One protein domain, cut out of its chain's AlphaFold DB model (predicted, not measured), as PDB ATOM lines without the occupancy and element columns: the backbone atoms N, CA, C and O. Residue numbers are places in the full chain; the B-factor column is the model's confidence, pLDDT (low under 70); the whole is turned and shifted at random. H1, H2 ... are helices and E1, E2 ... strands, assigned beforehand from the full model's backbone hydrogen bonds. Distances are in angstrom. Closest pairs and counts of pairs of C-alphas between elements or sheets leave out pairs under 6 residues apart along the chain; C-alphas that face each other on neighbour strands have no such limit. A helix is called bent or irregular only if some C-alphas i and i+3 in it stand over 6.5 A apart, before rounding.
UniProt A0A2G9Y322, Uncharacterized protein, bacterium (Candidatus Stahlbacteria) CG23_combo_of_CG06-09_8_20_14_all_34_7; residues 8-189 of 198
ATOM      1  N   GLU A   8      -0.613  68.320   3.041       81.25
ATOM      2  CA  GLU A   8      -1.691  68.036   2.088       81.25
ATOM      3  C   GLU A   8      -1.494  66.667   1.415       81.25
ATOM      4  O   GLU A   8      -2.425  65.867   1.363       81.25
ATOM      5  N   ILE A   9      -0.264  66.343   0.993       87.12
ATOM      6  CA  ILE A   9       0.083  65.021   0.447       87.12
ATOM      7  C   ILE A   9      -0.131  63.918   1.496       87.12
ATOM      8  O   ILE A   9      -0.700  62.873   1.182       87.12
ATOM      9  N   GLY A  10       0.278  64.152   2.747       89.25
ATOM     10  CA  GLY A  10       0.086  63.199   3.842       89.25
ATOM     11  C   GLY A  10      -1.388  62.901   4.123       89.25
ATOM     12  O   GLY A  10      -1.747  61.743   4.319       89.25
ATOM     13  N   ILE A  11      -2.250  63.923   4.069       90.19
ATOM     14  CA  ILE A  11      -3.704  63.762   4.215       90.19
ATOM     15  C   ILE A  11      -4.262  62.913   3.071       90.19
ATOM     16  O   ILE A  11      -4.988  61.962   3.338       90.19
ATOM     17  N   VAL A  12      -3.890  63.190   1.817       90.75
ATOM     18  CA  VAL A  12      -4.365  62.411   0.657       90.75
ATOM     19  C   VAL A  12      -3.959  60.939   0.764       90.75
ATOM     20  O   VAL A  12      -4.790  60.057   0.542       90.75
ATOM     21  N   ILE A  13      -2.710  60.655   1.154       92.44
ATOM     22  CA  ILE A  13      -2.233  59.281   1.368       92.44
ATOM     23  C   ILE A  13      -3.014  58.618   2.507       92.44
ATOM     24  O   ILE A  13      -3.501  57.501   2.340       92.44
ATOM     25  N   ALA A  14      -3.178  59.304   3.641       92.06
ATOM     26  CA  ALA A  14      -3.922  58.781   4.782       92.06
ATOM     27  C   ALA A  14      -5.378  58.470   4.412       92.06
ATOM     28  O   ALA A  14      -5.862  57.385   4.722       92.06
ATOM     29  N   THR A  15      -6.055  59.365   3.690       92.81
ATOM     30  CA  THR A  15      -7.411  59.138   3.180       92.81
ATOM     31  C   THR A  15      -7.460  57.946   2.225       92.81
ATOM     32  O   THR A  15      -8.350  57.108   2.358       92.81
ATOM     33  N   GLY A  16      -6.496  57.813   1.308       92.81
ATOM     34  CA  GLY A  16      -6.409  56.668   0.397       92.81
ATOM     35  C   GLY A  16      -6.249  55.332   1.129       92.81
ATOM     36  O   GLY A  16      -6.951  54.369   0.820       92.81
ATOM     37  N   VAL A  17      -5.388  55.282   2.149       92.44
ATOM     38  CA  VAL A  17      -5.201  54.091   2.995       92.44
ATOM     39  C   VAL A  17      -6.475  53.763   3.777       92.44
ATOM     40  O   VAL A  17      -6.876  52.604   3.843       92.44
ATOM     41  N   LEU A  18      -7.147  54.773   4.333       92.19
ATOM     42  CA  LEU A  18      -8.376  54.592   5.107       92.19
ATOM     43  C   LEU A  18      -9.516  54.052   4.231       92.19
ATOM     44  O   LEU A  18     -10.214  53.118   4.628       92.19
ATOM     45  N   LEU A  19      -9.649  54.571   3.006       91.44
ATOM     46  CA  LEU A  19     -10.578  54.050   2.004       91.44
ATOM     47  C   LEU A  19     -10.243  52.608   1.615       91.44
ATOM     48  O   LEU A  19     -11.146  51.776   1.549       91.44
ATOM     49  N   TYR A  20      -8.965  52.286   1.405       91.44
ATOM     50  CA  TYR A  20      -8.545  50.919   1.097       91.44
ATOM     51  C   TYR A  20      -8.929  49.941   2.217       91.44
ATOM     52  O   TYR A  20      -9.529  48.905   1.941       91.44
ATOM     53  N   ILE A  21      -8.663  50.288   3.481       91.19
ATOM     54  CA  ILE A  21      -9.003  49.446   4.642       91.19
ATOM     55  C   ILE A  21     -10.520  49.231   4.759       91.19
ATOM     56  O   ILE A  21     -10.951  48.130   5.095       91.19
ATOM     57  N   LEU A  22     -11.331  50.252   4.464       89.12
ATOM     58  CA  LEU A  22     -12.793  50.160   4.529       89.12
ATOM     59  C   LEU A  22     -13.398  49.362   3.364       89.12
ATOM     60  O   LEU A  22     -14.324  48.577   3.568       89.12
ATOM     61  N   ILE A  23     -12.897  49.558   2.142       89.88
ATOM     62  CA  ILE A  23     -13.512  49.020   0.918       89.88
ATOM     63  C   ILE A  23     -13.016  47.605   0.608       89.88
ATOM     64  O   ILE A  23     -13.813  46.748   0.224       89.88
ATOM     65  N   ASN A  24     -11.722  47.332   0.791       85.88
ATOM     66  CA  ASN A  24     -11.102  46.059   0.425       85.88
ATOM     67  C   ASN A  24     -11.782  44.813   1.041       85.88
ATOM     68  O   ASN A  24     -12.064  43.883   0.286       85.88
ATOM     69  N   PRO A  25     -12.118  44.751   2.350       85.12
ATOM     70  CA  PRO A  25     -12.766  43.562   2.909       85.12
ATOM     71  C   PRO A  25     -14.154  43.310   2.308       85.12
ATOM     72  O   PRO A  25     -14.507  42.164   2.027       85.12
ATOM     73  N   SER A  26     -14.934  44.367   2.065       81.12
ATOM     74  CA  SER A  26     -16.249  44.263   1.424       81.12
ATOM     75  C   SER A  26     -16.134  43.841  -0.040       81.12
ATOM     76  O   SER A  26     -16.905  43.001  -0.502       81.12
ATOM     77  N   PHE A  27     -15.139  44.367  -0.758       85.88
ATOM     78  CA  PHE A  27     -14.850  43.982  -2.136       85.88
ATOM     79  C   PHE A  27     -14.460  42.502  -2.247       85.88
ATOM     80  O   PHE A  27     -15.010  41.791  -3.085       85.88
ATOM     81  N   ILE A  28     -13.571  42.015  -1.373       84.56
ATOM     82  CA  ILE A  28     -13.157  40.603  -1.342       84.56
ATOM     83  C   ILE A  28     -14.361  39.695  -1.074       84.56
ATOM     84  O   ILE A  28     -14.574  38.750  -1.828       84.56
ATOM     85  N   LYS A  29     -15.192  40.014  -0.071       80.25
ATOM     86  CA  LYS A  29     -16.404  39.235   0.236       80.25
ATOM     87  C   LYS A  29     -17.385  39.190  -0.933       80.25
ATOM     88  O   LYS A  29     -17.916  38.130  -1.243       80.25
ATOM     89  N   SER A  30     -17.620  40.329  -1.586       81.69
ATOM     90  CA  SER A  30     -18.505  40.406  -2.755       81.69
ATOM     91  C   SER A  30     -17.964  39.576  -3.923       81.69
ATOM     92  O   SER A  30     -18.694  38.796  -4.529       81.69
ATOM     93  N   LYS A  31     -16.651  39.652  -4.177       84.69
ATOM     94  CA  LYS A  31     -15.986  38.840  -5.198       84.69
ATOM     95  C   LYS A  31     -16.112  37.340  -4.913       84.69
ATOM     96  O   LYS A  31     -16.441  36.590  -5.822       84.69
ATOM     97  N   GLU A  32     -15.876  36.907  -3.677       79.56
ATOM     98  CA  GLU A  32     -15.990  35.494  -3.286       79.56
ATOM     99  C   GLU A  32     -17.426  34.972  -3.420       79.56
ATOM    100  O   GLU A  32     -17.637  33.843  -3.859       79.56
ATOM    101  N   MET A  33     -18.414  35.809  -3.105       78.06
ATOM    102  CA  MET A  33     -19.825  35.469  -3.253       78.06
ATOM    103  C   MET A  33     -20.230  35.332  -4.722       78.06
ATOM    104  O   MET A  33     -20.849  34.339  -5.089       78.06
ATOM    105  N   ASN A  34     -19.819  36.278  -5.573       85.19
ATOM    106  CA  ASN A  34     -20.064  36.208  -7.014       85.19
ATOM    107  C   ASN A  34     -19.430  34.954  -7.619       85.19
ATOM    108  O   ASN A  34     -20.107  34.212  -8.315       85.19
ATOM    109  N   GLN A  35     -18.179  34.648  -7.255       83.81
ATOM    110  CA  GLN A  35     -17.524  33.415  -7.696       83.81
ATOM    111  C   GLN A  35     -18.298  32.166  -7.266       83.81
ATOM    112  O   GLN A  35     -18.411  31.225  -8.046       83.81
ATOM    113  N   LYS A  36     -18.865  32.143  -6.050       79.12
ATOM    114  CA  LYS A  36     -19.715  31.032  -5.605       79.12
ATOM    115  C   LYS A  36     -20.975  30.903  -6.471       79.12
ATOM    116  O   LYS A  36     -21.314  29.790  -6.864       79.12
ATOM    117  N   TYR A  37     -21.651  32.010  -6.778       82.69
ATOM    118  CA  TYR A  37     -22.831  31.998  -7.648       82.69
ATOM    119  C   TYR A  37     -22.498  31.562  -9.077       82.69
ATOM    120  O   TYR A  37     -23.235  30.761  -9.647       82.69
ATOM    121  N   ASP A  38     -21.365  32.010  -9.617       86.69
ATOM    122  CA  ASP A  38     -20.891  31.604 -10.938       86.69
ATOM    123  C   ASP A  38     -20.608  30.096 -10.982       86.69
ATOM    124  O   ASP A  38     -21.045  29.419 -11.908       86.69
ATOM    125  N   VAL A  39     -19.962  29.532  -9.949       83.50
ATOM    126  CA  VAL A  39     -19.765  28.074  -9.842       83.50
ATOM    127  C   VAL A  39     -21.108  27.344  -9.866       83.50
ATOM    128  O   VAL A  39     -21.251  26.359 -10.583       83.50
ATOM    129  N   ILE A  40     -22.102  27.818  -9.114       82.56
ATOM    130  CA  ILE A  40     -23.422  27.175  -9.066       82.56
ATOM    131  C   ILE A  40     -24.138  27.268 -10.419       82.56
ATOM    132  O   ILE A  40     -24.701  26.278 -10.880       82.56
ATOM    133  N   SER A  41     -24.073  28.416 -11.091       86.62
ATOM    134  CA  SER A  41     -24.602  28.578 -12.449       86.62
ATOM    135  C   SER A  41     -23.935  27.608 -13.434       86.62
ATOM    136  O   SER A  41     -24.610  26.917 -14.198       86.62
ATOM    137  N   ASN A  42     -22.609  27.469 -13.357       89.69
ATOM    138  CA  ASN A  42     -21.843  26.556 -14.204       89.69
ATOM    139  C   ASN A  42     -22.210  25.085 -13.960       89.69
ATOM    140  O   ASN A  42     -22.265  24.306 -14.907       89.69
ATOM    141  N   ILE A  43     -22.527  24.710 -12.716       87.69
ATOM    142  CA  ILE A  43     -23.040  23.377 -12.379       87.69
ATOM    143  C   ILE A  43     -24.352  23.080 -13.138       87.69
ATOM    144  O   ILE A  43     -24.508  21.981 -13.673       87.69
ATOM    145  N   TYR A  44     -25.278  24.043 -13.241       87.44
ATOM    146  CA  TYR A  44     -26.515  23.884 -14.028       87.44
ATOM    147  C   TYR A  44     -26.250  23.777 -15.533       87.44
ATOM    148  O   TYR A  44     -26.876  22.967 -16.222       87.44
ATOM    149  N   ALA A  45     -25.307  24.561 -16.051       91.69
ATOM    150  CA  ALA A  45     -24.900  24.470 -17.448       91.69
ATOM    151  C   ALA A  45     -24.271  23.102 -17.758       91.69
ATOM    152  O   ALA A  45     -24.608  22.489 -18.770       91.69
ATOM    153  N   LEU A  46     -23.439  22.565 -16.856       91.06
ATOM    154  CA  LEU A  46     -22.868  21.229 -17.011       91.06
ATOM    155  C   LEU A  46     -23.926  20.127 -16.936       91.06
ATOM    156  O   LEU A  46     -23.890  19.197 -17.740       91.06
ATOM    157  N   LYS A  47     -24.895  20.247 -16.023       88.94
ATOM    158  CA  LYS A  47     -26.064  19.354 -15.963       88.94
ATOM    159  C   LYS A  47     -26.774  19.311 -17.315       88.94
ATOM    160  O   LYS A  47     -26.935  18.242 -17.896       88.94
ATOM    161  N   THR A  48     -27.105  20.486 -17.843       89.44
ATOM    162  CA  THR A  48     -27.774  20.628 -19.141       89.44
ATOM    163  C   THR A  48     -26.932  20.035 -20.276       89.44
ATOM    164  O   THR A  48     -27.462  19.317 -21.117       89.44
ATOM    165  N   ALA A  49     -25.616  20.266 -20.285       91.88
ATOM    166  CA  ALA A  49     -24.715  19.713 -21.296       91.88
ATOM    167  C   ALA A  49     -24.691  18.173 -21.286       91.88
ATOM    168  O   ALA A  49     -24.740  17.546 -22.345       91.88
ATOM    169  N   TYR A  50     -24.664  17.556 -20.099       89.25
ATOM    170  CA  TYR A  50     -24.777  16.103 -19.969       89.25
ATOM    171  C   TYR A  50     -26.143  15.596 -20.428       89.25
ATOM    172  O   TYR A  50     -26.202  14.631 -21.181       89.25
ATOM    173  N   GLU A  51     -27.236  16.249 -20.036       86.56
ATOM    174  CA  GLU A  51     -28.587  15.873 -20.466       86.56
ATOM    175  C   GLU A  51     -28.750  15.954 -21.989       86.56
ATOM    176  O   GLU A  51     -29.332  15.048 -22.593       86.56
ATOM    177  N   MET A  52     -28.177  16.980 -22.624       87.81
ATOM    178  CA  MET A  52     -28.131  17.103 -24.080       87.81
ATOM    179  C   MET A  52     -27.337  15.963 -24.715       87.81
ATOM    180  O   MET A  52     -27.874  15.278 -25.578       87.81
ATOM    181  N   PHE A  53     -26.111  15.704 -24.258       89.31
ATOM    182  CA  PHE A  53     -25.286  14.605 -24.769       89.31
ATOM    183  C   PHE A  53     -25.984  13.249 -24.647       89.31
ATOM    184  O   PHE A  53     -26.044  12.475 -25.602       89.31
ATOM    185  N   ILE A  54     -26.566  12.971 -23.483       84.00
ATOM    186  CA  ILE A  54     -27.277  11.721 -23.215       84.00
ATOM    187  C   ILE A  54     -28.468  11.573 -24.163       84.00
ATOM    188  O   ILE A  54     -28.672  10.500 -24.729       84.00
ATOM    189  N   THR A  55     -29.242  12.640 -24.357       82.06
ATOM    190  CA  THR A  55     -30.477  12.605 -25.150       82.06
ATOM    191  C   THR A  55     -30.207  12.581 -26.652       82.06
ATOM    192  O   THR A  55     -30.870  11.843 -27.381       82.06
ATOM    193  N   LEU A  56     -29.256  13.387 -27.123       86.00
ATOM    194  CA  LEU A  56     -29.038  13.652 -28.544       86.00
ATOM    195  C   LEU A  56     -27.996  12.715 -29.164       86.00
ATOM    196  O   LEU A  56     -28.206  12.245 -30.281       86.00
ATOM    197  N   ASP A  57     -26.913  12.404 -28.444       86.38
ATOM    198  CA  ASP A  57     -25.756  11.701 -29.015       86.38
ATOM    199  C   ASP A  57     -25.546  10.294 -28.442       86.38
ATOM    200  O   ASP A  57     -25.122   9.395 -29.167       86.38
ATOM    201  N   ASN A  58     -25.856  10.065 -27.160       81.25
ATOM    202  CA  ASN A  58     -25.488   8.824 -26.465       81.25
ATOM    203  C   ASN A  58     -26.660   7.871 -26.180       81.25
ATOM    204  O   ASN A  58     -26.563   7.003 -25.314       81.25
ATOM    205  N   ASN A  59     -27.775   8.009 -26.908       76.50
ATOM    206  CA  ASN A  59     -28.948   7.121 -26.845       76.50
ATOM    207  C   ASN A  59     -29.457   6.838 -25.412       76.50
ATOM    208  O   ASN A  59     -29.782   5.701 -25.075       76.50
ATOM    209  N   GLY A  60     -29.500   7.851 -24.548       69.81
ATOM    210  CA  GLY A  60     -29.967   7.712 -23.167       69.81
ATOM    211  C   GLY A  60     -28.942   7.111 -22.197       69.81
ATOM    212  O   GLY A  60     -29.280   6.839 -21.046       69.81
ATOM    213  N   VAL A  61     -27.692   6.900 -22.624       73.56
ATOM    214  CA  VAL A  61     -26.642   6.296 -21.795       73.56
ATOM    215  C   VAL A  61     -25.725   7.368 -21.204       73.56
ATOM    216  O   VAL A  61     -25.277   8.283 -21.887       73.56
ATOM    217  N   MET A  62     -25.396   7.233 -19.919       76.44
ATOM    218  CA  MET A  62     -24.364   8.040 -19.262       76.44
ATOM    219  C   MET A  62     -22.995   7.370 -19.413       76.44
ATOM    220  O   MET A  62     -22.869   6.171 -19.147       76.44
ATOM    221  N   SER A  63     -21.977   8.134 -19.810       76.81
ATOM    222  CA  SER A  63     -20.593   7.660 -19.936       76.81
ATOM    223  C   SER A  63     -19.835   7.783 -18.609       76.81
ATOM    224  O   SER A  63     -20.035   8.735 -17.862       76.81
ATOM    225  N   GLU A  64     -18.923   6.846 -18.340       80.06
ATOM    226  CA  GLU A  64     -17.979   6.901 -17.205       80.06
ATOM    227  C   GLU A  64     -16.823   7.890 -17.434       80.06
ATOM    228  O   GLU A  64     -16.003   8.124 -16.548       80.06
ATOM    229  N   LYS A  65     -16.736   8.464 -18.635       86.44
ATOM    230  CA  LYS A  65     -15.750   9.475 -19.016       86.44
ATOM    231  C   LYS A  65     -16.454  10.686 -19.608       86.44
ATOM    232  O   LYS A  65     -17.507  10.552 -20.230       86.44
ATOM    233  N   VAL A  66     -15.843  11.852 -19.438       89.69
ATOM    234  CA  VAL A  66     -16.291  13.092 -20.078       89.69
ATOM    235  C   VAL A  66     -16.122  12.947 -21.589       89.69
ATOM    236  O   VAL A  66     -15.035  12.617 -22.062       89.69
ATOM    237  N   ASP A  67     -17.205  13.158 -22.333       91.44
ATOM    238  CA  ASP A  67     -17.189  13.156 -23.795       91.44
ATOM    239  C   ASP A  67     -16.916  14.571 -24.326       91.44
ATOM    240  O   ASP A  67     -17.348  15.560 -23.728       91.44
ATOM    241  N   ALA A  68     -16.235  14.684 -25.468       92.44
ATOM    242  CA  ALA A  68     -15.978  15.969 -26.116       92.44
ATOM    243  C   ALA A  68     -17.279  16.716 -26.468       92.44
ATOM    244  O   ALA A  68     -17.308  17.945 -26.421       92.44
ATOM    245  N   LYS A  69     -18.373  15.994 -26.748       92.94
ATOM    246  CA  LYS A  69     -19.701  16.576 -26.985       92.94
ATOM    247  C   LYS A  69     -20.267  17.296 -25.765       92.94
ATOM    248  O   LYS A  69     -20.908  18.332 -25.914       92.94
ATOM    249  N   VAL A  70     -19.983  16.804 -24.558       92.25
ATOM    250  CA  VAL A  70     -20.382  17.490 -23.320       92.25
ATOM    251  C   VAL A  70     -19.682  18.844 -23.227       92.25
ATOM    252  O   VAL A  70     -20.326  19.836 -22.903       92.25
ATOM    253  N   ILE A  71     -18.392  18.912 -23.568       93.94
ATOM    254  CA  ILE A  71     -17.639  20.175 -23.593       93.94
ATOM    255  C   ILE A  71     -18.143  21.108 -24.699       93.94
ATOM    256  O   ILE A  71     -18.286  22.305 -24.464       93.94
ATOM    257  N   GLU A  72     -18.477  20.578 -25.878       93.50
ATOM    258  CA  GLU A  72     -19.079  21.357 -26.968       93.50
ATOM    259  C   GLU A  72     -20.383  22.037 -26.514       93.50
ATOM    260  O   GLU A  72     -20.542  23.251 -26.671       93.50
ATOM    261  N   TYR A  73     -21.288  21.285 -25.877       94.25
ATOM    262  CA  TYR A  73     -22.522  21.840 -25.322       94.25
ATOM    263  C   TYR A  73     -22.261  22.815 -24.179       94.25
ATOM    264  O   TYR A  73     -22.872  23.882 -24.140       94.25
ATOM    265  N   LEU A  74     -21.322  22.504 -23.289       93.62
ATOM    266  CA  LEU A  74     -20.965  23.380 -22.181       93.62
ATOM    267  C   LEU A  74     -20.473  24.746 -22.674       93.62
ATOM    268  O   LEU A  74     -20.943  25.787 -22.213       93.62
ATOM    269  N   ASN A  75     -19.573  24.739 -23.657       90.69
ATOM    270  CA  ASN A  75     -19.005  25.952 -24.235       90.69
ATOM    271  C   ASN A  75     -20.043  26.746 -25.043       90.69
ATOM    272  O   ASN A  75     -19.953  27.972 -25.107       90.69
ATOM    273  N   SER A  76     -21.088  26.095 -25.571       93.44
ATOM    274  CA  SER A  76     -22.208  26.794 -26.224       93.44
ATOM    275  C   SER A  76     -22.979  27.730 -25.280       93.44
ATOM    276  O   SER A  76     -23.529  28.737 -25.727       93.44
ATOM    277  N   PHE A  77     -22.953  27.471 -23.966       92.38
ATOM    278  CA  PHE A  77     -23.548  28.351 -22.956       92.38
ATOM    279  C   PHE A  77     -22.677  29.572 -22.618       92.38
ATOM    280  O   PHE A  77     -23.071  30.395 -21.793       92.38
ATOM    281  N   CYS A  78     -21.502  29.711 -23.247       89.50
ATOM    282  CA  CYS A  78     -20.532  30.784 -23.005       89.50
ATOM    283  C   CYS A  78     -20.082  30.904 -21.534       89.50
ATOM    284  O   CYS A  78     -19.708  31.993 -21.088       89.50
ATOM    285  N   ILE A  79     -20.126  29.807 -20.770       91.06
ATOM    286  CA  ILE A  79     -19.707  29.805 -19.367       91.06
ATOM    287  C   ILE A  79     -18.182  29.736 -19.234       91.06
ATOM    288  O   ILE A  79     -17.483  29.212 -20.101       91.06
ATOM    289  N   LYS A  80     -17.652  30.259 -18.126       92.12
ATOM    290  CA  LYS A  80     -16.211  30.287 -17.843       92.12
ATOM    291  C   LYS A  80     -15.933  29.909 -16.405       92.12
ATOM    292  O   LYS A  80     -16.756  30.156 -15.524       92.12
ATOM    293  N   ASN A  81     -14.747  29.369 -16.156       90.38
ATOM    294  CA  ASN A  81     -14.279  29.122 -14.803       90.38
ATOM    295  C   ASN A  81     -14.136  30.472 -14.057       90.38
ATOM    296  O   ASN A  81     -13.367  31.332 -14.492       90.38
ATOM    297  N   PRO A  82     -14.825  30.685 -12.922       87.56
ATOM    298  CA  PRO A  82     -14.861  31.982 -12.233       87.56
ATOM    299  C   PRO A  82     -13.560  32.349 -11.499       87.56
ATOM    300  O   PRO A  82     -13.407  33.468 -10.993       87.56
ATOM    301  N   TYR A  83     -12.605  31.422 -11.423       86.81
ATOM    302  CA  TYR A  83     -11.301  31.633 -10.798       86.81
ATOM    303  C   TYR A  83     -10.190  31.894 -11.818       86.81
ATOM    304  O   TYR A  83      -9.273  32.657 -11.514       86.81
ATOM    305  N   THR A  84     -10.274  31.313 -13.019       90.12
ATOM    306  CA  THR A  84      -9.273  31.487 -14.093       90.12
ATOM    307  C   THR A  84      -9.759  32.376 -15.239       90.12
ATOM    308  O   THR A  84      -8.939  32.901 -15.988       90.12
ATOM    309  N   ASN A  85     -11.074  32.573 -15.365       90.06
ATOM    310  CA  ASN A  85     -11.745  33.247 -16.478       90.06
ATOM    311  C   ASN A  85     -11.468  32.604 -17.854       90.06
ATOM    312  O   ASN A  85     -11.527  33.273 -18.888       90.06
ATOM    313  N   THR A  86     -11.155  31.307 -17.862       92.25
ATOM    314  CA  THR A  86     -10.974  30.493 -19.070       92.25
ATOM    315  C   THR A  86     -12.228  29.677 -19.356       92.25
ATOM    316  O   THR A  86     -13.024  29.418 -18.450       92.25
ATOM    317  N   GLU A  87     -12.412  29.288 -20.615       92.62
ATOM    318  CA  GLU A  87     -13.404  28.273 -20.986       92.62
ATOM    319  C   GLU A  87     -13.051  26.930 -20.339       92.62
ATOM    320  O   GLU A  87     -11.900  26.710 -19.948       92.62
ATOM    321  N   TYR A  88     -14.062  26.080 -20.184       90.94
ATOM    322  CA  TYR A  88     -13.899  24.759 -19.596       90.94
ATOM    323  C   TYR A  88     -13.337  23.777 -20.621       90.94
ATOM    324  O   TYR A  88     -13.759  23.760 -21.780       90.94
ATOM    325  N   ASP A  89     -12.428  22.923 -20.161       92.75
ATOM    326  CA  ASP A  89     -11.933  21.772 -20.912       92.75
ATOM    327  C   ASP A  89     -12.312  20.454 -20.211       92.75
ATOM    328  O   ASP A  89     -12.809  20.432 -19.082       92.75
ATOM    329  N   ILE A  90     -12.062  19.333 -20.882       91.56
ATOM    330  CA  ILE A  90     -12.258  17.972 -20.373       91.56
ATOM    331  C   ILE A  90     -11.568  17.791 -19.014       91.56
ATOM    332  O   ILE A  90     -12.151  17.212 -18.099       91.56
ATOM    333  N   ASP A  91     -10.355  18.328 -18.861       90.69
ATOM    334  CA  ASP A  91      -9.545  18.202 -17.642       90.69
ATOM    335  C   ASP A  91     -10.112  18.979 -16.439       90.69
ATOM    336  O   ASP A  91      -9.719  18.731 -15.294       90.69
ATOM    337  N   ASP A  92     -11.047  19.903 -16.673       90.75
ATOM    338  CA  ASP A  92     -11.730  20.650 -15.618       90.75
ATOM    339  C   ASP A  92     -12.942  19.896 -15.046       90.75
ATOM    340  O   ASP A  92     -13.586  20.380 -14.108       90.75
ATOM    341  N   ILE A  93     -13.259  18.713 -15.586       90.69
ATOM    342  CA  ILE A  93     -14.380  17.875 -15.160       90.69
ATOM    343  C   ILE A  93     -13.859  16.523 -14.667       90.69
ATOM    344  O   ILE A  93     -13.349  15.692 -15.415       90.69
ATOM    345  N   LEU A  94     -14.039  16.272 -13.376       87.88
ATOM    346  CA  LEU A  94     -13.646  15.033 -12.715       87.88
ATOM    347  C   LEU A  94     -14.837  14.079 -12.657       87.88
ATOM    348  O   LEU A  94     -15.856  14.416 -12.068       87.88
ATOM    349  N   VAL A  95     -14.718  12.869 -13.194       87.69
ATOM    350  CA  VAL A  95     -15.761  11.841 -13.047       87.69
ATOM    351  C   VAL A  95     -15.357  10.858 -11.955       87.69
ATOM    352  O   VAL A  95     -14.215  10.400 -11.918       87.69
ATOM    353  N   TYR A  96     -16.286  10.526 -11.062       84.44
ATOM    354  CA  TYR A  96     -16.087   9.520 -10.022       84.44
ATOM    355  C   TYR A  96     -17.308   8.607  -9.902       84.44
ATOM    356  O   TYR A  96     -18.443   9.019 -10.136       84.44
ATOM    357  N   SER A  97     -17.070   7.347  -9.540       82.00
ATOM    358  CA  SER A  97     -18.134   6.357  -9.370       82.00
ATOM    359  C   SER A  97     -18.700   6.400  -7.954       82.00
ATOM    360  O   SER A  97     -17.960   6.545  -6.980       82.00
ATOM    361  N   LEU A  98     -20.010   6.222  -7.853       80.94
ATOM    362  CA  LEU A  98     -20.749   6.018  -6.615       80.94
ATOM    363  C   LEU A  98     -21.124   4.544  -6.496       80.94
ATOM    364  O   LEU A  98     -21.430   3.892  -7.494       80.94
ATOM    365  N   GLU A  99     -21.092   4.022  -5.275       78.06
ATOM    366  CA  GLU A  99     -21.364   2.610  -4.991       78.06
ATOM    367  C   GLU A  99     -22.854   2.368  -4.735       78.06
ATOM    368  O   GLU A  99     -23.352   1.263  -4.936       78.06
ATOM    369  N   ASN A 100     -23.577   3.398  -4.288       73.25
ATOM    370  CA  ASN A 100     -24.979   3.293  -3.903       73.25
ATOM    371  C   ASN A 100     -25.779   4.508  -4.407       73.25
ATOM    372  O   ASN A 100     -25.302   5.641  -4.304       73.25
ATOM    373  N   PRO A 101     -27.020   4.326  -4.900       71.25
ATOM    374  CA  PRO A 101     -27.840   5.429  -5.403       71.25
ATOM    375  C   PRO A 101     -28.188   6.477  -4.335       71.25
ATOM    376  O   PRO A 101     -28.549   7.598  -4.684       71.25
ATOM    377  N   ILE A 102     -28.104   6.130  -3.046       73.12
ATOM    378  CA  ILE A 102     -28.315   7.050  -1.920       73.12
ATOM    379  C   ILE A 102     -27.146   8.037  -1.801       73.12
ATOM    380  O   ILE A 102     -27.360   9.181  -1.403       73.12
ATOM    381  N   GLU A 103     -25.931   7.635  -2.190       72.81
ATOM    382  CA  GLU A 103     -24.744   8.498  -2.124       72.81
ATOM    383  C   GLU A 103     -24.869   9.707  -3.047       72.81
ATOM    384  O   GLU A 103     -24.312  10.746  -2.734       72.81
ATOM    385  N   VAL A 104     -25.659   9.610  -4.121       69.00
ATOM    386  CA  VAL A 104     -25.961  10.721  -5.047       69.00
ATOM    387  C   VAL A 104     -26.624  11.899  -4.326       69.00
ATOM    388  O   VAL A 104     -26.495  13.049  -4.744       69.00
ATOM    389  N   ALA A 105     -27.368  11.617  -3.255       67.56
ATOM    390  CA  ALA A 105     -28.096  12.614  -2.481       67.56
ATOM    391  C   ALA A 105     -27.343  13.070  -1.215       67.56
ATOM    392  O   ALA A 105     -27.865  13.921  -0.479       67.56
ATOM    393  N   ASP A 106     -26.161  12.505  -0.934       68.31
ATOM    394  CA  ASP A 106     -25.395  12.749   0.289       68.31
ATOM    395  C   ASP A 106     -24.600  14.056   0.225       68.31
ATOM    396  O   ASP A 106     -23.474  14.125  -0.264       68.31
ATOM    397  N   ASN A 107     -25.170  15.100   0.815       65.12
ATOM    398  CA  ASN A 107     -24.564  16.429   0.847       65.12
ATOM    399  C   ASN A 107     -23.819  16.720   2.158       65.12
ATOM    400  O   ASN A 107     -23.562  17.882   2.479       65.12
ATOM    401  N   THR A 108     -23.512  15.701   2.962       68.19
ATOM    402  CA  THR A 108     -22.779  15.915   4.213       68.19
ATOM    403  C   THR A 108     -21.292  16.155   3.940       68.19
ATOM    404  O   THR A 108     -20.703  15.575   3.029       68.19
ATOM    405  N   LEU A 109     -20.640  16.990   4.761       66.88
ATOM    406  CA  LEU A 109     -19.189  17.224   4.658       66.88
ATOM    407  C   LEU A 109     -18.366  15.948   4.912       66.88
ATOM    408  O   LEU A 109     -17.258  15.815   4.400       66.88
ATOM    409  N   SER A 110     -18.908  15.012   5.695       72.00
ATOM    410  CA  SER A 110     -18.348  13.674   5.924       72.00
ATOM    411  C   SER A 110     -18.734  12.653   4.849       72.00
ATOM    412  O   SER A 110     -18.238  11.530   4.875       72.00
ATOM    413  N   GLY A 111     -19.645  13.024   3.955       69.31
ATOM    414  CA  GLY A 111     -20.216  12.173   2.926       69.31
ATOM    415  C   GLY A 111     -19.306  11.965   1.725       69.31
ATOM    416  O   GLY A 111     -18.266  12.617   1.593       69.31
ATOM    417  N   LYS A 112     -19.714  11.090   0.798       73.88
ATOM    418  CA  LYS A 112     -18.916  10.767  -0.404       73.88
ATOM    419  C   LYS A 112     -18.616  11.995  -1.267       73.88
ATOM    420  O   LYS A 112     -17.535  12.050  -1.848       73.88
ATOM    421  N   HIS A 113     -19.507  12.988  -1.316       72.81
ATOM    422  CA  HIS A 113     -19.253  14.269  -1.991       72.81
ATOM    423  C   HIS A 113     -18.347  15.190  -1.168       72.81
ATOM    424  O   HIS A 113     -17.418  15.782  -1.714       72.81
ATOM    425  N   GLY A 114     -18.566  15.264   0.149       63.38
ATOM    426  CA  GLY A 114     -17.800  16.098   1.081       63.38
ATOM    427  C   GLY A 114     -16.305  15.768   1.151       63.38
ATOM    428  O   GLY A 114     -15.476  16.652   1.396       63.38
ATOM    429  N   ILE A 115     -15.936  14.513   0.874       74.19
ATOM    430  CA  ILE A 115     -14.536  14.064   0.823       74.19
ATOM    431  C   ILE A 115     -13.846  14.323  -0.525       74.19
ATOM    432  O   ILE A 115     -12.619  14.237  -0.586       74.19
ATOM    433  N   GLN A 116     -14.585  14.663  -1.588       78.00
ATOM    434  CA  GLN A 116     -13.982  14.935  -2.896       78.00
ATOM    435  C   GLN A 116     -13.152  16.218  -2.858       78.00
ATOM    436  O   GLN A 116     -13.457  17.169  -2.133       78.00
ATOM    437  N   ARG A 117     -12.080  16.245  -3.650       77.06
ATOM    438  CA  ARG A 117     -11.190  17.399  -3.793       77.06
ATOM    439  C   ARG A 117     -10.944  17.655  -5.274       77.06
ATOM    440  O   ARG A 117     -10.733  16.716  -6.033       77.06
ATOM    441  N   GLY A 118     -10.946  18.924  -5.656       77.88
ATOM    442  CA  GLY A 118     -10.704  19.389  -7.021       77.88
ATOM    443  C   GLY A 118     -10.011  20.745  -7.007       77.88
ATOM    444  O   GLY A 118      -9.824  21.327  -5.942       77.88
ATOM    445  N   LYS A 119      -9.601  21.260  -8.165       84.19
ATOM    446  CA  LYS A 119      -9.007  22.603  -8.232       84.19
ATOM    447  C   LYS A 119     -10.119  23.662  -8.162       84.19
ATOM    448  O   LYS A 119     -11.249  23.386  -8.553       84.19
ATOM    449  N   PRO A 120      -9.832  24.894  -7.718       82.50
ATOM    450  CA  PRO A 120     -10.825  25.959  -7.746       82.50
ATOM    451  C   PRO A 120     -11.425  26.163  -9.143       82.50
ATOM    452  O   PRO A 120     -10.707  26.371 -10.122       82.50
ATOM    453  N   GLY A 121     -12.751  26.097  -9.218       78.38
ATOM    454  CA  GLY A 121     -13.532  26.275 -10.436       78.38
ATOM    455  C   GLY A 121     -13.730  25.026 -11.280       78.38
ATOM    456  O   GLY A 121     -14.535  25.094 -12.207       78.38
ATOM    457  N   THR A 122     -13.075  23.902 -10.964       87.50
ATOM    458  CA  THR A 122     -13.369  22.617 -11.617       87.50
ATOM    459  C   THR A 122     -14.715  22.075 -11.143       87.50
ATOM    460  O   THR A 122     -15.273  22.531 -10.138       87.50
ATOM    461  N   MET A 123     -15.234  21.074 -11.844       88.00
ATOM    462  CA  MET A 123     -16.479  20.391 -11.499       88.00
ATOM    463  C   MET A 123     -16.243  18.889 -11.347       88.00
ATOM    464  O   MET A 123     -15.303  18.330 -11.903       88.00
ATOM    465  N   GLY A 124     -17.073  18.236 -10.545       85.06
ATOM    466  CA  GLY A 124     -17.055  16.803 -10.303       85.06
ATOM    467  C   GLY A 124     -18.409  16.190 -10.637       85.06
ATOM    468  O   GLY A 124     -19.430  16.694 -10.180       85.06
ATOM    469  N   VAL A 125     -18.419  15.092 -11.381       87.00
ATOM    470  CA  VAL A 125     -19.612  14.340 -11.771       87.00
ATOM    471  C   VAL A 125     -19.565  12.983 -11.082       87.00
ATOM    472  O   VAL A 125     -18.742  12.131 -11.417       87.00
ATOM    473  N   GLY A 126     -20.429  12.799 -10.089       84.00
ATOM    474  CA  GLY A 126     -20.569  11.531  -9.378       84.00
ATOM    475  C   GLY A 126     -21.622  10.676 -10.058       84.00
ATOM    476  O   GLY A 126     -22.756  11.129 -10.168       84.00
ATOM    477  N   ILE A 127     -21.278   9.469 -10.506       82.44
ATOM    478  CA  ILE A 127     -22.181   8.604 -11.280       82.44
ATOM    479  C   ILE A 127     -22.411   7.295 -10.529       82.44
ATOM    480  O   ILE A 127     -21.460   6.583 -10.218       82.44
ATOM    481  N   TYR A 128     -23.672   6.950 -10.283       79.56
ATOM    482  CA  TYR A 128     -24.072   5.609  -9.867       79.56
ATOM    483  C   TYR A 128     -24.523   4.809 -11.092       79.56
ATOM    484  O   TYR A 128     -25.498   5.171 -11.762       79.56
ATOM    485  N   ILE A 129     -23.821   3.709 -11.365       74.25
ATOM    486  CA  ILE A 129     -24.198   2.733 -12.388       74.25
ATOM    487  C   ILE A 129     -24.572   1.437 -11.661       74.25
ATOM    488  O   ILE A 129     -23.718   0.876 -10.975       74.25
ATOM    489  N   PRO A 130     -25.817   0.953 -11.790       68.31
ATOM    490  CA  PRO A 130     -26.222  -0.298 -11.160       68.31
ATOM    491  C   PRO A 130     -25.427  -1.491 -11.697       68.31
ATOM    492  O   PRO A 130     -25.155  -1.580 -12.899       68.31
ATOM    493  N   ASP A 131     -25.086  -2.438 -10.817       66.00
ATOM    494  CA  ASP A 131     -24.439  -3.685 -11.225       66.00
ATOM    495  C   ASP A 131     -25.439  -4.605 -11.941       66.00
ATOM    496  O   ASP A 131     -26.206  -5.366 -11.346       66.00
ATOM    497  N   LEU A 132     -25.392  -4.555 -13.272       64.44
ATOM    498  CA  LEU A 132     -26.227  -5.367 -14.151       64.44
ATOM    499  C   LEU A 132     -25.808  -6.848 -14.196       64.44
ATOM    500  O   LEU A 132     -26.428  -7.615 -14.934       64.44
ATOM    501  N   SER A 133     -24.781  -7.289 -13.457       65.44
ATOM    502  CA  SER A 133     -24.350  -8.695 -13.430       65.44
ATOM    503  C   SER A 133     -25.485  -9.632 -12.996       65.44
ATOM    504  O   SER A 133     -25.760 -10.636 -13.657       65.44
ATOM    505  N   THR A 134     -26.214  -9.246 -11.949       63.50
ATOM    506  CA  THR A 134     -27.355 -10.000 -11.412       63.50
ATOM    507  C   THR A 134     -28.547  -9.950 -12.368       63.50
ATOM    508  O   THR A 134     -29.207 -10.962 -12.601       63.50
ATOM    509  N   TYR A 135     -28.785  -8.798 -12.999       64.25
ATOM    510  CA  TYR A 135     -29.822  -8.641 -14.019       64.25
ATOM    511  C   TYR A 135     -29.575  -9.541 -15.237       64.25
ATOM    512  O   TYR A 135     -30.482 -10.251 -15.668       64.25
ATOM    513  N   LYS A 136     -28.341  -9.574 -15.758       64.75
ATOM    514  CA  LYS A 136     -27.956 -10.429 -16.892       64.75
ATOM    515  C   LYS A 136     -28.140 -11.909 -16.569       64.75
ATOM    516  O   LYS A 136     -28.757 -12.626 -17.349       64.75
ATOM    517  N   GLN A 137     -27.712 -12.351 -15.385       69.69
ATOM    518  CA  GLN A 137     -27.926 -13.732 -14.933       69.69
ATOM    519  C   GLN A 137     -29.416 -14.100 -14.861       69.69
ATOM    520  O   GLN A 137     -29.805 -15.205 -15.244       69.69
ATOM    521  N   LEU A 138     -30.260 -13.176 -14.396       67.06
ATOM    522  CA  LEU A 138     -31.704 -13.379 -14.321       67.06
ATOM    523  C   LEU A 138     -32.365 -13.361 -15.707       67.06
ATOM    524  O   LEU A 138     -33.258 -14.174 -15.948       67.06
ATOM    525  N   ILE A 139     -31.926 -12.495 -16.626       67.56
ATOM    526  CA  ILE A 139     -32.407 -12.437 -18.015       67.56
ATOM    527  C   ILE A 139     -32.017 -13.673 -18.821       67.56
ATOM    528  O   ILE A 139     -32.865 -14.205 -19.540       67.56
ATOM    529  N   ASP A 140     -30.797 -14.171 -18.676       78.62
ATOM    530  CA  ASP A 140     -30.308 -15.304 -19.469       78.62
ATOM    531  C   ASP A 140     -30.881 -16.650 -18.989       78.62
ATOM    532  O   ASP A 140     -30.816 -17.669 -19.684       78.62
ATOM    533  N   LYS A 141     -31.526 -16.668 -17.816       79.88
ATOM    534  CA  LYS A 141     -32.236 -17.838 -17.297       79.88
ATOM    535  C   LYS A 141     -33.465 -18.161 -18.162       79.88
ATOM    536  O   LYS A 141     -34.389 -17.351 -18.259       79.88
ATOM    537  N   LYS A 142     -33.517 -19.360 -18.761       72.56
ATOM    538  CA  LYS A 142     -34.649 -19.816 -19.603       72.56
ATOM    539  C   LYS A 142     -35.978 -19.879 -18.844       72.56
ATOM    540  O   LYS A 142     -36.971 -19.336 -19.320       72.56
ATOM    541  N   ASP A 143     -35.972 -20.459 -17.645       81.38
ATOM    542  CA  ASP A 143     -37.169 -20.629 -16.819       81.38
ATOM    543  C   ASP A 143     -37.133 -19.683 -15.616       81.38
ATOM    544  O   ASP A 143     -36.533 -19.970 -14.576       81.38
ATOM    545  N   LYS A 144     -37.764 -18.518 -15.785       81.00
ATOM    546  CA  LYS A 144     -37.882 -17.485 -14.748       81.00
ATOM    547  C   LYS A 144     -39.138 -17.711 -13.913       81.00
ATOM    548  O   LYS A 144     -40.242 -17.807 -14.462       81.00
ATOM    549  N   THR A 145     -38.994 -17.723 -12.594       84.81
ATOM    550  CA  THR A 145     -40.130 -17.748 -11.667       84.81
ATOM    551  C   THR A 145     -40.915 -16.433 -11.718       84.81
ATOM    552  O   THR A 145     -40.458 -15.420 -12.251       84.81
ATOM    553  N   LYS A 146     -42.131 -16.422 -11.158       79.88
ATOM    554  CA  LYS A 146     -42.963 -15.208 -11.075       79.88
ATOM    555  C   LYS A 146     -42.289 -14.099 -10.252       79.88
ATOM    556  O   LYS A 146     -42.440 -12.926 -10.586       79.88
ATOM    557  N   ASP A 147     -41.529 -14.473  -9.227       78.19
ATOM    558  CA  ASP A 147     -40.783 -13.535  -8.385       78.19
ATOM    559  C   ASP A 147     -39.532 -13.006  -9.096       78.19
ATOM    560  O   ASP A 147     -39.242 -11.818  -9.004       78.19
ATOM    561  N   GLU A 148     -38.858 -13.835  -9.899       75.56
ATOM    562  CA  GLU A 148     -37.740 -13.405 -10.753       75.56
ATOM    563  C   GLU A 148     -38.204 -12.452 -11.859       75.56
ATOM    564  O   GLU A 148     -37.545 -11.451 -12.116       75.56
ATOM    565  N   LYS A 149     -39.373 -12.694 -12.468       73.56
ATOM    566  CA  LYS A 149     -39.975 -11.752 -13.430       73.56
ATOM    567  C   LYS A 149     -40.301 -10.406 -12.779       73.56
ATOM    568  O   LYS A 149     -39.949  -9.374 -13.336       73.56
ATOM    569  N   LYS A 150     -40.877 -10.409 -11.570       72.44
ATOM    570  CA  LYS A 150     -41.110  -9.180 -10.789       72.44
ATOM    571  C   LYS A 150     -39.814  -8.478 -10.373       72.44
ATOM    572  O   LYS A 150     -39.795  -7.255 -10.284       72.44
ATOM    573  N   ALA A 151     -38.753  -9.225 -10.072       66.81
ATOM    574  CA  ALA A 151     -37.446  -8.660  -9.745       66.81
ATOM    575  C   ALA A 151     -36.806  -8.001 -10.973       66.81
ATOM    576  O   ALA A 151     -36.343  -6.873 -10.867       66.81
ATOM    577  N   ILE A 152     -36.870  -8.649 -12.142       65.31
ATOM    578  CA  ILE A 152     -36.434  -8.081 -13.426       65.31
ATOM    579  C   ILE A 152     -37.240  -6.817 -13.748       65.31
ATOM    580  O   ILE A 152     -36.640  -5.786 -14.012       65.31
ATOM    581  N   GLU A 153     -38.574  -6.843 -13.644       62.50
ATOM    582  CA  GLU A 153     -39.430  -5.659 -13.859       62.50
ATOM    583  C   GLU A 153     -39.073  -4.485 -12.931       62.50
ATOM    584  O   GLU A 153     -39.163  -3.329 -13.335       62.50
ATOM    585  N   LYS A 154     -38.629  -4.766 -11.699       58.34
ATOM    586  CA  LYS A 154     -38.118  -3.743 -10.772       58.34
ATOM    587  C   LYS A 154     -36.692  -3.285 -11.105       58.34
ATOM    588  O   LYS A 154     -36.389  -2.119 -10.888       58.34
ATOM    589  N   MET A 155     -35.837  -4.171 -11.623       54.22
ATOM    590  CA  MET A 155     -34.441  -3.886 -11.995       54.22
ATOM    591  C   MET A 155     -34.311  -3.116 -13.316       54.22
ATOM    592  O   MET A 155     -33.394  -2.315 -13.451       54.22
ATOM    593  N   VAL A 156     -35.244  -3.288 -14.267       48.66
ATOM    594  CA  VAL A 156     -35.316  -2.492 -15.519       48.66
ATOM    595  C   VAL A 156     -35.433  -0.984 -15.232       48.66
ATOM    596  O   VAL A 156     -35.139  -0.155 -16.089       48.66
ATOM    597  N   LEU A 157     -35.800  -0.617 -14.004       48.47
ATOM    598  CA  LEU A 157     -35.931   0.757 -13.536       48.47
ATOM    599  C   LEU A 157     -34.763   1.227 -12.657       48.47
ATOM    600  O   LEU A 157     -34.907   2.263 -12.009       48.47
ATOM    601  N   GLU A 158     -33.617   0.534 -12.597       51.44
ATOM    602  CA  GLU A 158     -32.433   1.099 -11.930       51.44
ATOM    603  C   GLU A 158     -31.833   2.206 -12.794       51.44
ATOM    604  O   GLU A 158     -30.916   2.052 -13.596       51.44
ATOM    605  N   VAL A 159     -32.456   3.359 -12.630       56.31
ATOM    606  CA  VAL A 159     -32.071   4.618 -13.208       56.31
ATOM    607  C   VAL A 159     -30.614   4.913 -12.859       56.31
ATOM    608  O   VAL A 159     -30.248   4.965 -11.681       56.31
ATOM    609  N   ARG A 160     -29.792   5.169 -13.884       64.50
ATOM    610  CA  ARG A 160     -28.470   5.771 -13.680       64.50
ATOM    611  C   ARG A 160     -28.678   7.141 -13.052       64.50
ATOM    612  O   ARG A 160     -29.300   8.015 -13.654       64.50
ATOM    613  N   LYS A 161     -28.178   7.299 -11.833       73.25
ATOM    614  CA  LYS A 161     -28.244   8.554 -11.094       73.25
ATOM    615  C   LYS A 161     -26.891   9.233 -11.164       73.25
ATOM    616  O   LYS A 161     -25.856   8.569 -11.123       73.25
ATOM    617  N   TYR A 162     -26.899  10.552 -11.235       76.25
ATOM    618  CA  TYR A 162     -25.678  11.328 -11.154       76.25
ATOM    619  C   TYR A 162     -25.900  12.600 -10.352       76.25
ATOM    620  O   TYR A 162     -27.026  13.063 -10.177       76.25
ATOM    621  N   THR A 163     -24.800  13.148  -9.861       81.44
ATOM    622  CA  THR A 163     -24.754  14.457  -9.228       81.44
ATOM    623  C   THR A 163     -23.621  15.265  -9.833       81.44
ATOM    624  O   THR A 163     -22.650  14.700 -10.348       81.44
ATOM    625  N   ILE A 164     -23.728  16.583  -9.744       85.12
ATOM    626  CA  ILE A 164     -22.657  17.494 -10.126       85.12
ATOM    627  C   ILE A 164     -22.331  18.371  -8.926       85.12
ATOM    628  O   ILE A 164     -23.212  18.978  -8.315       85.12
ATOM    629  N   ILE A 165     -21.044  18.441  -8.611       82.19
ATOM    630  CA  ILE A 165     -20.478  19.323  -7.595       82.19
ATOM    631  C   ILE A 165     -19.492  20.280  -8.264       82.19
ATOM    632  O   ILE A 165     -18.773  19.899  -9.181       82.19
ATOM    633  N   GLY A 166     -19.443  21.525  -7.816       82.00
ATOM    634  CA  GLY A 166     -18.405  22.482  -8.198       82.00
ATOM    635  C   GLY A 166     -17.371  22.607  -7.089       82.00
ATOM    636  O   GLY A 166     -17.674  22.327  -5.932       82.00
ATOM    637  N   PHE A 167     -16.157  23.042  -7.404       79.38
ATOM    638  CA  PHE A 167     -15.115  23.243  -6.398       79.38
ATOM    639  C   PHE A 167     -14.836  24.733  -6.192       79.38
ATOM    640  O   PHE A 167     -14.504  25.459  -7.127       79.38
ATOM    641  N   GLY A 168     -14.980  25.198  -4.950       75.88
ATOM    642  CA  GLY A 168     -14.687  26.581  -4.577       75.88
ATOM    643  C   GLY A 168     -13.190  26.870  -4.404       75.88
ATOM    644  O   GLY A 168     -12.332  26.017  -4.625       75.88
ATOM    645  N   LYS A 169     -12.875  28.080  -3.930       70.12
ATOM    646  CA  LYS A 169     -11.505  28.581  -3.695       70.12
ATOM    647  C   LYS A 169     -10.651  27.671  -2.800       70.12
ATOM    648  O   LYS A 169      -9.467  27.504  -3.064       70.12
ATOM    649  N   ASP A 170     -11.271  27.035  -1.811       66.75
ATOM    650  CA  ASP A 170     -10.601  26.115  -0.882       66.75
ATOM    651  C   ASP A 170     -10.744  24.644  -1.299       66.75
ATOM    652  O   ASP A 170     -10.530  23.740  -0.496       66.75
ATOM    653  N   SER A 171     -11.129  24.382  -2.556       64.31
ATOM    654  CA  SER A 171     -11.396  23.028  -3.072       64.31
ATOM    655  C   SER A 171     -12.543  22.306  -2.351       64.31
ATOM    656  O   SER A 171     -12.665  21.083  -2.428       64.31
ATOM    657  N   ILE A 172     -13.377  23.063  -1.632       66.94
ATOM    658  CA  ILE A 172     -14.563  22.560  -0.940       66.94
ATOM    659  C   ILE A 172     -15.678  22.371  -1.978       66.94
ATOM    660  O   ILE A 172     -15.875  23.266  -2.811       66.94
ATOM    661  N   PRO A 173     -16.399  21.237  -1.943       66.62
ATOM    662  CA  PRO A 173     -17.524  20.998  -2.833       66.62
ATOM    663  C   PRO A 173     -18.658  22.001  -2.583       66.62
ATOM    664  O   PRO A 173     -19.043  22.269  -1.446       66.62
ATOM    665  N   VAL A 174     -19.203  22.529  -3.672       66.19
ATOM    666  CA  VAL A 174     -20.366  23.416  -3.750       66.19
ATOM    667  C   VAL A 174     -21.443  22.680  -4.544       66.19
ATOM    668  O   VAL A 174     -21.144  22.085  -5.580       66.19
ATOM    669  N   THR A 175     -22.687  22.691  -4.066       64.75
ATOM    670  CA  THR A 175     -23.795  21.930  -4.676       64.75
ATOM    671  C   THR A 175     -24.954  22.839  -5.084       64.75
ATOM    672  O   THR A 175     -25.079  23.948  -4.569       64.75
ATOM    673  N   MET A 176     -25.840  22.365  -5.969       61.94
ATOM    674  CA  MET A 176     -27.040  23.112  -6.398       61.94
ATOM    675  C   MET A 176     -27.989  23.462  -5.230       61.94
ATOM    676  O   MET A 176     -28.626  24.512  -5.254       61.94
ATOM    677  N   LYS A 177     -28.044  22.635  -4.169       61.69
ATOM    678  CA  LYS A 177     -28.895  22.882  -2.981       61.69
ATOM    679  C   LYS A 177     -28.488  24.110  -2.167       61.69
ATOM    680  O   LYS A 177     -29.255  24.561  -1.326       61.69
ATOM    681  N   ASP A 178     -27.310  24.678  -2.419       54.31
ATOM    682  CA  ASP A 178     -26.906  25.940  -1.798       54.31
ATOM    683  C   ASP A 178     -27.776  27.130  -2.275       54.31
ATOM    684  O   ASP A 178     -27.662  28.215  -1.706       54.31
ATOM    685  N   MET A 179     -28.632  26.938  -3.297       46.22
ATOM    686  CA  MET A 179     -29.528  27.951  -3.884       46.22
ATOM    687  C   MET A 179     -31.025  27.599  -3.874       46.22
ATOM    688  O   MET A 179     -31.842  28.512  -3.981       46.22
ATOM    689  N   SER A 180     -31.407  26.323  -3.753       43.62
ATOM    690  CA  SER A 180     -32.814  25.898  -3.719       43.62
ATOM    691  C   SER A 180     -33.092  24.921  -2.570       43.62
ATOM    692  O   SER A 180     -32.290  24.038  -2.268       43.62
ATOM    693  N   GLU A 181     -34.260  25.063  -1.935       38.25
ATOM    694  CA  GLU A 181     -34.752  24.135  -0.899       38.25
ATOM    695  C   GLU A 181     -35.169  22.761  -1.469       38.25
ATOM    696  O   GLU A 181     -35.573  21.871  -0.717       38.25
ATOM    697  N   GLU A 182     -35.061  22.546  -2.784       36.81
ATOM    698  CA  GLU A 182     -35.562  21.346  -3.455       36.81
ATOM    699  C   GLU A 182     -34.469  20.336  -3.820       36.81
ATOM    700  O   GLU A 182     -33.342  20.655  -4.205       36.81
ATOM    701  N   ARG A 183     -34.825  19.053  -3.678       46.28
ATOM    702  CA  ARG A 183     -33.992  17.908  -4.051       46.28
ATOM    703  C   ARG A 183     -34.177  17.622  -5.538       46.28
ATOM    704  O   ARG A 183     -35.162  16.995  -5.910       46.28
ATOM    705  N   GLU A 184     -33.221  18.015  -6.370       43.66
ATOM    706  CA  GLU A 184     -33.183  17.536  -7.753       43.66
ATOM    707  C   GLU A 184     -32.346  16.259  -7.851       43.66
ATOM    708  O   GLU A 184     -31.121  16.280  -7.767       43.66
ATOM    709  N   GLU A 185     -33.032  15.135  -8.030       47.12
ATOM    710  CA  GLU A 185     -32.443  13.885  -8.501       47.12
ATOM    711  C   GLU A 185     -32.792  13.755  -9.986       47.12
ATOM    712  O   GLU A 185     -33.969  13.780 -10.346       47.12
ATOM    713  N   VAL A 186     -31.788  13.650 -10.859       42.53
ATOM    714  CA  VAL A 186     -32.024  13.443 -12.294       42.53
ATOM    715  C   VAL A 186     -31.999  11.950 -12.582       42.53
ATOM    716  O   VAL A 186     -31.068  11.243 -12.187       42.53
ATOM    717  N   TYR A 187     -33.042  11.486 -13.266       37.84
ATOM    718  CA  TYR A 187     -33.266  10.082 -13.557       37.84
ATOM    719  C   TYR A 187     -33.153   9.805 -15.065       37.84
ATOM    720  O   TYR A 187     -33.932  10.353 -15.837       37.84
ATOM    721  N   PHE A 188     -32.251   8.910 -15.487       38.72
ATOM    722  CA  PHE A 188     -32.235   8.351 -16.845       38.72
ATOM    723  C   PHE A 188     -32.720   6.900 -16.899       38.72
ATOM    724  O   PHE A 188     -32.214   6.031 -16.187       38.72
ATOM    725  N   LEU A 189     -33.678   6.640 -17.789       29.67
ATOM    726  CA  LEU A 189     -34.153   5.302 -18.128       29.67
ATOM    727  C   LEU A 189     -33.288   4.716 -19.252       29.67
ATOM    728  O   LEU A 189     -33.100   5.349 -20.287       29.67
TER     729      LEU A 189
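AT A GLANCE: This is residues 8 to 189 of the 198 residues of an uncharacterized protein of bacterium (Candidatus Stahlbacteria) CG23_combo_of_CG06-09_8_20_14_all_34_7 (UniProt A0A2G9Y322). A small, strongly twisted sheet of four strands has the second arm of one very long helix, H1, laid along one face, while the helix's free part, residues 8 to 30, sticks out far beyond the sheet as a long arm. At the opposite end the helical hairpin H3 and H4 extends from the sheet as a small head, and short H2 packs on H1b. The printed part has 182 residues, with four named helices and four named strands in the order H1 H2 E1 E2 H3 H4 E3 E4; the class is mixed, helices and strands, and the mixed sheet has the order E1 E2 E3 E4. The whole is loose, with a radius of gyration of the C-alphas of 22.5 A, and spans 97 by 33 by 24 A, the arm and the head making its length.

IN THESE COORDINATES: Begin with the sheet: E1 is residues 93 to 98, E2 residues 123 to 128, E3 residues 160 to 167, 23.2 A long, and E4 residues 186 to 188. Find C-alpha 160 at (-28.470, 5.771, -13.680), where E3 begins. Find C-alpha 8 at (-1.691, 68.036, 2.088), where H1, residues 8 to 56, begins. By its hydrogen bonds H1 was assigned as one helix, but it is bent: C-alphas 22 and 25 are 6.8 A apart. Its arms are H1a, residues 8 to 22, 21.2 A long, and H1b, residues 25 to 56, 46.4 A long, ending at C-alpha 56, (-29.038, 13.652, -28.544). H2 is residues 68 to 76, H3 residues 132 to 140 and H4 residues 146 to 155.

HOW THE PARTS SIT: Look first at E1 and E2, parallel neighbours, with N 94 and O 123 2.8 A apart. E2 and E3 are antiparallel, with N 124 and O 165 at 2.7 A. E3 and E4 form an antiparallel hairpin, with N 160 and O 188 at 3.5 A. H1b is on the sheet at a height over the sheet of 8.7 A, giving two layers, a helix on one face of a sheet. It lies over E3 and runs along the strands, at 22 degrees to E3 on the local plane; their closest C-alphas are those of Val 39 and Gly 166, 6.0 A apart. H1a stands to H1b at a steep tilt of 43 degrees and is not on the sheet, with 0 pairs of C-alphas within 10 A. H2 touches H1b, which touches it with residues 45 to 53 alone, at a steep tilt of 52 degrees, opposite ways; the closest C-alphas are those of Ala 49 and Tyr 73, 5.1 A apart. H3 and H4, a helical hairpin, touch at a steep tilt of 39 degrees, opposite ways, with the C-alphas of Tyr 135 and Ile 152 closest at 6.7 A. In H1a, H1b, H2, H3 and H4 every O i to N i+4 pair is within hydrogen-bond range.

THE WHOLE: The two C-alphas farthest apart are those of Glu 8 and Asp 143, 97.4 A. The printed part has no cut. The links H1 to H2, H2 to E1, E1 to E2 and E3 to E4 are long. The mean pLDDT of the printed part is 77.6; look for values under 70 at residues 130 to 139, 151 to 160 and 170 to 189, among others.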